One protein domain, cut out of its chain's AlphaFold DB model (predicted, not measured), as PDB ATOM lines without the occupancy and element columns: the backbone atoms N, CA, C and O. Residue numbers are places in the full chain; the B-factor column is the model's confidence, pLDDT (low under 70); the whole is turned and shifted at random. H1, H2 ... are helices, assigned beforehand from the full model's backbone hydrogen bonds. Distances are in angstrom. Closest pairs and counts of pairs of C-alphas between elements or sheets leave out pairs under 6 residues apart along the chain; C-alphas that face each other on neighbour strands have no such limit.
ATOM      1  N   ALA A   6      98.266  17.525  -5.214       87.69
ATOM      2  CA  ALA A   6      98.490  16.086  -5.088       87.69
ATOM      3  C   ALA A   6      97.233  15.350  -4.599       87.69
ATOM      4  O   ALA A   6      96.906  14.258  -5.066       87.69
ATOM      5  N   LYS A   7      96.483  15.970  -3.679       90.25
ATOM      6  CA  LYS A   7      95.222  15.409  -3.179       90.25
ATOM      7  C   LYS A   7      94.128  15.424  -4.248       90.25
ATOM      8  O   LYS A   7      93.367  14.461  -4.327       90.25
ATOM      9  N   ALA A   8      94.042  16.489  -5.045       89.94
ATOM     10  CA  ALA A   8      93.072  16.601  -6.133       89.94
ATOM     11  C   ALA A   8      93.330  15.560  -7.232       89.94
ATOM     12  O   ALA A   8      92.415  14.832  -7.608       89.94
ATOM     13  N   GLU A   9      94.583  15.406  -7.665       92.69
ATOM     14  CA  GLU A   9      94.961  14.422  -8.687       92.69
ATOM     15  C   GLU A   9      94.711  12.982  -8.221       92.69
ATOM     16  O   GLU A   9      94.148  12.177  -8.960       92.69
ATOM     17  N   LYS A  10      95.044  12.657  -6.963       93.62
ATOM     18  CA  LYS A  10      94.768  11.327  -6.398       93.62
ATOM     19  C   LYS A  10      93.270  11.009  -6.377       93.62
ATOM     20  O   LYS A  10      92.879   9.882  -6.668       93.62
ATOM     21  N   LYS A  11      92.429  11.988  -6.030       93.88
ATOM     22  CA  LYS A  11      90.969  11.821  -6.075       93.88
ATOM     23  C   LYS A  11      90.477  11.595  -7.502       93.88
ATOM     24  O   LYS A  11      89.679  10.685  -7.699       93.88
ATOM     25  N   TRP A  12      90.974  12.378  -8.460       94.81
ATOM     26  CA  TRP A  12      90.593  12.259  -9.866       94.81
ATOM     27  C   TRP A  12      90.959  10.887 -10.440       94.81
ATOM     28  O   TRP A  12      90.083  10.204 -10.957       94.81
ATOM     29  N   LYS A  13      92.196  10.414 -10.230       94.44
ATOM     30  CA  LYS A  13      92.635   9.080 -10.687       94.44
ATOM     31  C   LYS A  13      91.777   7.958 -10.106       94.44
ATOM     32  O   LYS A  13      91.307   7.098 -10.839       94.44
ATOM     33  N   ASN A  14      91.510   8.003  -8.800       94.94
ATOM     34  CA  ASN A  14      90.666   7.007  -8.138       94.94
ATOM     35  C   ASN A  14      89.216   7.018  -8.642       94.94
ATOM     36  O   ASN A  14      88.522   6.007  -8.545       94.94
ATOM     37  N   TRP A  15      88.716   8.175  -9.069       95.31
ATOM     38  CA  TRP A  15      87.380   8.300  -9.638       95.31
ATOM     39  C   TRP A  15      87.354   7.768 -11.076       95.31
ATOM     40  O   TRP A  15      86.573   6.859 -11.346       95.31
ATOM     41  N   LYS A  16      88.276   8.216 -11.942       94.56
ATOM     42  CA  LYS A  16      88.381   7.745 -13.332       94.56
ATOM     43  C   LYS A  16      88.596   6.249 -13.445       94.56
ATOM     44  O   LYS A  16      87.911   5.610 -14.227       94.56
ATOM     45  N   GLN A  17      89.464   5.678 -12.614       93.62
ATOM     46  CA  GLN A  17      89.718   4.240 -12.638       93.62
ATOM     47  C   GLN A  17      88.443   3.428 -12.359       93.62
ATOM     48  O   GLN A  17      88.180   2.443 -13.037       93.62
ATOM     49  N   ARG A  18      87.600   3.873 -11.415       94.69
ATOM     50  CA  ARG A  18      86.311   3.212 -11.152       94.69
ATOM     51  C   ARG A  18      85.344   3.342 -12.318       94.69
ATOM     52  O   ARG A  18      84.594   2.409 -12.579       94.69
ATOM     53  N   GLU A  19      85.324   4.497 -12.970       92.62
ATOM     54  CA  GLU A  19      84.462   4.733 -14.125       92.62
ATOM     55  C   GLU A  19      84.882   3.877 -15.322       92.62
ATOM     56  O   GLU A  19      84.048   3.189 -15.902       92.62
ATOM     57  N   GLU A  20      86.176   3.821 -15.628       93.25
ATOM     58  CA  GLU A  20      86.731   2.961 -16.678       93.25
ATOM     59  C   GLU A  20      86.465   1.477 -16.400       93.25
ATOM     60  O   GLU A  20      86.058   0.750 -17.300       93.25
ATOM     61  N   ASP A  21      86.603   1.027 -15.149       93.81
ATOM     62  CA  ASP A  21      86.277  -0.351 -14.764       93.81
ATOM     63  C   ASP A  21      84.788  -0.683 -14.973       93.81
ATOM     64  O   ASP A  21      84.441  -1.822 -15.290       93.81
ATOM     65  N   ILE A  22      83.892   0.294 -14.798       93.81
ATOM     66  CA  ILE A  22      82.461   0.137 -15.094       93.81
ATOM     67  C   ILE A  22      82.237   0.083 -16.609       93.81
ATOM     68  O   ILE A  22      81.521  -0.801 -17.076       93.81
ATOM     69  N   LEU A  23      82.872   0.966 -17.384       92.88
ATOM     70  CA  LEU A  23      82.753   0.995 -18.846       92.88
ATOM     71  C   LEU A  23      83.261  -0.302 -19.489       92.88
ATOM     72  O   LEU A  23      82.584  -0.864 -20.351       92.88
ATOM     73  N   ARG A  24      84.381  -0.847 -18.996       93.19
ATOM     74  CA  ARG A  24      84.896  -2.157 -19.424       93.19
ATOM     75  C   ARG A  24      83.916  -3.288 -19.118       93.19
ATOM     76  O   ARG A  24      83.692  -4.150 -19.961       93.19
ATOM     77  N   LYS A  25      83.278  -3.278 -17.940       93.50
ATOM     78  CA  LYS A  25      82.239  -4.268 -17.584       93.50
ATOM     79  C   LYS A  25      80.994  -4.175 -18.465       93.50
ATOM     80  O   LYS A  25      80.331  -5.186 -18.668       93.50
ATOM     81  N   LEU A  26      80.679  -2.984 -18.971       92.56
ATOM     82  CA  LEU A  26      79.564  -2.745 -19.889       92.56
ATOM     83  C   LEU A  26      79.903  -3.087 -21.351       92.56
ATOM     84  O   LEU A  26      79.027  -2.984 -22.206       92.56
ATOM     85  N   GLY A  27      81.136  -3.522 -21.639       92.06
ATOM     86  CA  GLY A  27      81.561  -3.928 -22.978       92.06
ATOM     87  C   GLY A  27      81.851  -2.762 -23.923       92.06
ATOM     88  O   GLY A  27      81.787  -2.940 -25.136       92.06
ATOM     89  N   VAL A  28      82.143  -1.571 -23.389       91.88
ATOM     90  CA  VAL A  28      82.575  -0.421 -24.196       91.88
ATOM     91  C   VAL A  28      83.971  -0.692 -24.765       91.88
ATOM     92  O   VAL A  28      84.834  -1.237 -24.079       91.88
ATOM     93  N   GLU A  29      84.186  -0.307 -26.021       93.69
ATOM     94  CA  GLU A  29      85.467  -0.460 -26.709       93.69
ATOM     95  C   GLU A  29      86.582   0.358 -26.038       93.69
ATOM     96  O   GLU A  29      86.391   1.528 -25.698       93.69
ATOM     97  N   GLU A  30      87.766  -0.243 -25.881       90.56
ATOM     98  CA  GLU A  30      88.889   0.380 -25.165       90.56
ATOM     99  C   GLU A  30      89.364   1.676 -25.848       90.56
ATOM    100  O   GLU A  30      89.727   2.626 -25.157       90.56
ATOM    101  N   GLU A  31      89.272   1.781 -27.181       92.88
ATOM    102  CA  GLU A  31      89.577   3.024 -27.910       92.88
ATOM    103  C   GLU A  31      88.665   4.181 -27.479       92.88
ATOM    104  O   GLU A  31      89.122   5.304 -27.258       92.88
ATOM    105  N   THR A  32      87.376   3.895 -27.276       91.75
ATOM    106  CA  THR A  32      86.402   4.889 -26.806       91.75
ATOM    107  C   THR A  32      86.691   5.292 -25.358       91.75
ATOM    108  O   THR A  32      86.596   6.470 -25.008       91.75
ATOM    109  N   ILE A  33      87.098   4.336 -24.517       92.50
ATOM    110  CA  ILE A  33      87.494   4.592 -23.125       92.50
ATOM    111  C   ILE A  33      88.749   5.478 -23.073       92.50
ATOM    112  O   ILE A  33      88.792   6.429 -22.289       92.50
ATOM    113  N   MET A  34      89.741   5.224 -23.929       92.81
ATOM    114  CA  MET A  34      90.965   6.028 -24.013       92.81
ATOM    115  C   MET A  34      90.695   7.459 -24.487       92.81
ATOM    116  O   MET A  34      91.211   8.403 -23.885       92.81
ATOM    117  N   LEU A  35      89.859   7.635 -25.514       95.06
ATOM    118  CA  LEU A  35      89.447   8.962 -25.989       95.06
ATOM    119  C   LEU A  35      88.744   9.760 -24.883       95.06
ATOM    120  O   LEU A  35      89.043  10.938 -24.672       95.06
ATOM    121  N   LEU A  36      87.847   9.109 -24.137       93.88
ATOM    122  CA  LEU A  36      87.153   9.729 -23.011       93.88
ATOM    123  C   LEU A  36      88.123  10.099 -21.881       93.88
ATOM    124  O   LEU A  36      88.033  11.192 -21.324       93.88
ATOM    125  N   HIS A  37      89.089   9.229 -21.574       93.56
ATOM    126  CA  HIS A  37      90.125   9.507 -20.580       93.56
ATOM    127  C   HIS A  37      90.948  10.747 -20.941       93.56
ATOM    128  O   HIS A  37      91.187  11.601 -20.085       93.56
ATOM    129  N   GLU A  38      91.384  10.865 -22.197       95.25
ATOM    130  CA  GLU A  38      92.162  12.016 -22.652       95.25
ATOM    131  C   GLU A  38      91.357  13.317 -22.548       95.25
ATOM    132  O   GLU A  38      91.869  14.331 -22.056       95.25
ATOM    133  N   PHE A  39      90.087  13.280 -22.956       96.00
ATOM    134  CA  PHE A  39      89.182  14.417 -22.839       96.00
ATOM    135  C   PHE A  39      89.005  14.852 -21.376       96.00
ATOM    136  O   PHE A  39      89.261  16.012 -21.036       96.00
ATOM    137  N   ASP A  40      88.667  13.915 -20.490       94.69
ATOM    138  CA  ASP A  40      88.468  14.194 -19.066       94.69
ATOM    139  C   ASP A  40      89.754  14.666 -18.381       94.69
ATOM    140  O   ASP A  40      89.722  15.499 -17.470       94.69
ATOM    141  N   TRP A  41      90.912  14.170 -18.822       94.56
ATOM    142  CA  TRP A  41      92.207  14.618 -18.320       94.56
ATOM    143  C   TRP A  41      92.506  16.062 -18.717       94.56
ATOM    144  O   TRP A  41      93.034  16.840 -17.916       94.56
ATOM    145  N   ASN A  42      92.168  16.446 -19.947       95.50
ATOM    146  CA  ASN A  42      92.304  17.823 -20.405       95.50
ATOM    147  C   ASN A  42      91.392  18.763 -19.611       95.50
ATOM    148  O   ASN A  42      91.880  19.783 -19.118       95.50
ATOM    149  N   GLN A  43      90.137  18.371 -19.383       94.75
ATOM    150  CA  GLN A  43      89.201  19.134 -18.560       94.75
ATOM    151  C   GLN A  43      89.719  19.312 -17.123       94.75
ATOM    152  O   GLN A  43      89.810  20.431 -16.617       94.75
ATOM    153  N   PHE A  44      90.173  18.228 -16.486       94.38
ATOM    154  CA  PHE A  44      90.732  18.282 -15.135       94.38
ATOM    155  C   PHE A  44      91.966  19.192 -15.032       94.38
ATOM    156  O   PHE A  44      92.140  19.906 -14.040       94.38
ATOM    157  N   LYS A  45      92.839  19.197 -16.049       93.19
ATOM    158  CA  LYS A  45      94.011  20.087 -16.084       93.19
ATOM    159  C   LYS A  45      93.611  21.561 -16.138       93.19
ATOM    160  O   LYS A  45      94.277  22.362 -15.476       93.19
ATOM    161  N   GLU A  46      92.575  21.914 -16.893       91.81
ATOM    162  CA  GLU A  46      92.068  23.288 -16.976       91.81
ATOM    163  C   GLU A  46      91.436  23.733 -15.654       91.81
ATOM    164  O   GLU A  46      91.832  24.767 -15.110       91.81
ATOM    165  N   ASP A  47      90.588  22.902 -15.043       89.31
ATOM    166  CA  ASP A  47      89.998  23.188 -13.727       89.31
ATOM    167  C   ASP A  47      91.073  23.343 -12.645       89.31
ATOM    168  O   ASP A  47      91.032  24.249 -11.807       89.31
ATOM    169  N   ARG A  48      92.103  22.491 -12.682       89.81
ATOM    170  CA  ARG A  48      93.258  22.597 -11.789       89.81
ATOM    171  C   ARG A  48      93.983  23.932 -11.981       89.81
ATOM    172  O   ARG A  48      94.297  24.587 -10.991       89.81
ATOM    173  N   ARG A  49      94.244  24.349 -13.226       87.50
ATOM    174  CA  ARG A  49      94.889  25.640 -13.537       87.50
ATOM    175  C   ARG A  49      94.050  26.818 -13.053       87.50
ATOM    176  O   ARG A  49      94.609  27.768 -12.507       87.50
ATOM    177  N   PHE A  50      92.735  26.757 -13.236       87.88
ATOM    178  CA  PHE A  50      91.813  27.780 -12.758       87.88
ATOM    179  C   PHE A  50      91.867  27.903 -11.232       87.88
ATOM    180  O   PHE A  50      92.137  28.987 -10.719       87.88
ATOM    181  N   ASN A  51      91.720  26.790 -10.512       84.38
ATOM    182  CA  ASN A  51      91.735  26.766  -9.046       84.38
ATOM    183  C   ASN A  51      93.072  27.238  -8.456       84.38
ATOM    184  O   ASN A  51      93.096  27.942  -7.448       84.38
ATOM    185  N   GLU A  52      94.192  26.906  -9.102       80.19
ATOM    186  CA  GLU A  52      95.511  27.416  -8.715       80.19
ATOM    187  C   GLU A  52      95.603  28.944  -8.852       80.19
ATOM    188  O   GLU A  52      96.120  29.625  -7.961       80.19
ATOM    189  N   ARG A  53      95.082  29.502  -9.952       81.00
ATOM    190  CA  ARG A  53      95.101  30.949 -10.206       81.00
ATOM    191  C   ARG A  53      94.147  31.713  -9.292       81.00
ATOM    192  O   ARG A  53      94.530  32.770  -8.804       81.00
ATOM    193  N   GLN A  54      92.955  31.175  -9.036       75.06
ATOM    194  CA  GLN A  54      91.986  31.761  -8.102       75.06
ATOM    195  C   GLN A  54      92.580  31.888  -6.698       75.06
ATOM    196  O   GLN A  54      92.560  32.975  -6.131       75.06
ATOM    197  N   TRP A  55      93.216  30.828  -6.186       65.69
ATOM    198  CA  TRP A  55      93.891  30.890  -4.886       65.69
ATOM    199  C   TRP A  55      94.992  31.959  -4.855       65.69
ATOM    200  O   TRP A  55      95.058  32.763  -3.930       65.69
ATOM    201  N   THR A  56      95.831  32.006  -5.896       62.44
ATOM    202  CA  THR A  56      96.896  33.018  -6.016       62.44
ATOM    203  C   THR A  56      96.326  34.443  -6.009       62.44
ATOM    204  O   THR A  56      96.905  35.345  -5.403       62.44
ATOM    205  N   TYR A  57      95.181  34.655  -6.666       62.41
ATOM    206  CA  TYR A  57      94.507  35.948  -6.708       62.41
ATOM    207  C   TYR A  57      93.916  36.331  -5.348       62.41
ATOM    208  O   TYR A  57      94.207  37.426  -4.865       62.41
ATOM    209  N   GLU A  58      93.162  35.438  -4.701       62.47
ATOM    210  CA  GLU A  58      92.593  35.676  -3.370       62.47
ATOM    211  C   GLU A  58      93.681  35.978  -2.337       62.47
ATOM    212  O   GLU A  58      93.596  36.986  -1.642       62.47
ATOM    213  N   GLU A  59      94.749  35.180  -2.279       62.47
ATOM    214  CA  GLU A  59      95.864  35.408  -1.353       62.47
ATOM    215  C   GLU A  59      96.526  36.772  -1.603       62.47
ATOM    216  O   GLU A  59      96.747  37.541  -0.667       62.47
ATOM    217  N   SER A  60      96.735  37.149  -2.869       60.94
ATOM    218  CA  SER A  60      97.279  38.468  -3.216       60.94
ATOM    219  C   SER A  60      96.342  39.635  -2.872       60.94
ATOM    220  O   SER A  60      96.811  40.719  -2.520       60.94
ATOM    221  N   TYR A  61      95.025  39.431  -2.964       58.84
ATOM    222  CA  TYR A  61      94.019  40.437  -2.638       58.84
ATOM    223  C   TYR A  61      93.890  40.608  -1.123       58.84
ATOM    224  O   TYR A  61      93.918  41.734  -0.629       58.84
ATOM    225  N   PHE A  62      93.827  39.514  -0.363       58.41
ATOM    226  CA  PHE A  62      93.736  39.563   1.095       58.41
ATOM    227  C   PHE A  62      95.012  40.090   1.745       58.41
ATOM    228  O   PHE A  62      94.896  40.877   2.677       58.41
ATOM    229  N   VAL A  63      96.207  39.766   1.238       58.19
ATOM    230  CA  VAL A  63      97.455  40.363   1.748       58.19
ATOM    231  C   VAL A  63      97.432  41.887   1.565       58.19
ATOM    232  O   VAL A  63      97.609  42.614   2.540       58.19
ATOM    233  N   LYS A  64      97.056  42.383   0.376       55.25
ATOM    234  CA  LYS A  64      96.924  43.831   0.104       55.25
ATOM    235  C   LYS A  64      95.817  44.516   0.915       55.25
ATOM    236  O   LYS A  64      95.947  45.678   1.288       55.25
ATOM    237  N   THR A  65      94.724  43.810   1.189       52.38
ATOM    238  CA  THR A  65      93.591  44.364   1.952       52.38
ATOM    239  C   THR A  65      93.842  44.295   3.464       52.38
ATOM    240  O   THR A  65      93.364  45.133   4.219       52.38
ATOM    241  N   SER A  66      94.642  43.333   3.933       50.41
ATOM    242  CA  SER A  66      94.973  43.183   5.353       50.41
ATOM    243  C   SER A  66      95.926  44.263   5.872       50.41
ATOM    244  O   SER A  66      95.781  44.682   7.018       50.41
ATOM    245  N   GLU A  67      96.800  44.794   5.009       53.47
ATOM    246  CA  GLU A  67      97.604  46.000   5.272       53.47
ATOM    247  C   GLU A  67      96.768  47.295   5.260       53.47
ATOM    248  O   GLU A  67      97.234  48.337   5.705       53.47
ATOM    249  N   SER A  68      95.513  47.238   4.797       51.22
ATOM    250  CA  SER A  68      94.562  48.360   4.766       51.22
ATOM    251  C   SER A  68      93.328  48.112   5.646       51.22
ATOM    252  O   SER A  68      92.252  48.649   5.405       51.22
TER     253      SER A  68
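AT A GLANCE: This is residues 6 to 68 of the 144 residues of the protein "Sigma-70 family RNA polymerase sigma factor" of Faecalicoccus pleomorphus (UniProt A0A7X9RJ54). The model is a long, thin helical hairpin with unequal arms: helix H2 makes the long axis, the shorter H1 folds back beside its first part, and residues 49 to 68, of which 49 to 66 belong to H2, stick out free. The printed part has 63 residues, with H1 before H2 and no named strand; the class is all helix. It is extended, with a radius of gyration of the C-alphas of 17.8 A, a rod spanning 61 by 17 by 14 A.

IN THESE COORDINATES: H2, residues 30 to 66, is 52.9 A long and ends with C-alpha 66 at (94.973, 43.183, 5.353). H1, residues 6 to 25, is 28.9 A long and begins with C-alpha 6 at (98.490, 16.086, -5.088).

HOW THE PARTS SIT: H2 touches H1 with residues 30 to 37 alone, and H1 touches H2 with residues 16 to 24 alone. Their closest C-alphas, of Ile 33 and Glu 20, are 6.7 A apart. This helical hairpin has a shallow tilt of 21 degrees, opposite ways. Every O i to N i+4 pair is within hydrogen-bond range in H2, and 15 of 16 in H1.

THE WHOLE: The C-alphas farthest apart, of Gly 27 and Ser 68, are 60.6 A apart. The printed part has no cut, and the link H1 to H2 is tight. Residues 55 to 68 have pLDDT under 70.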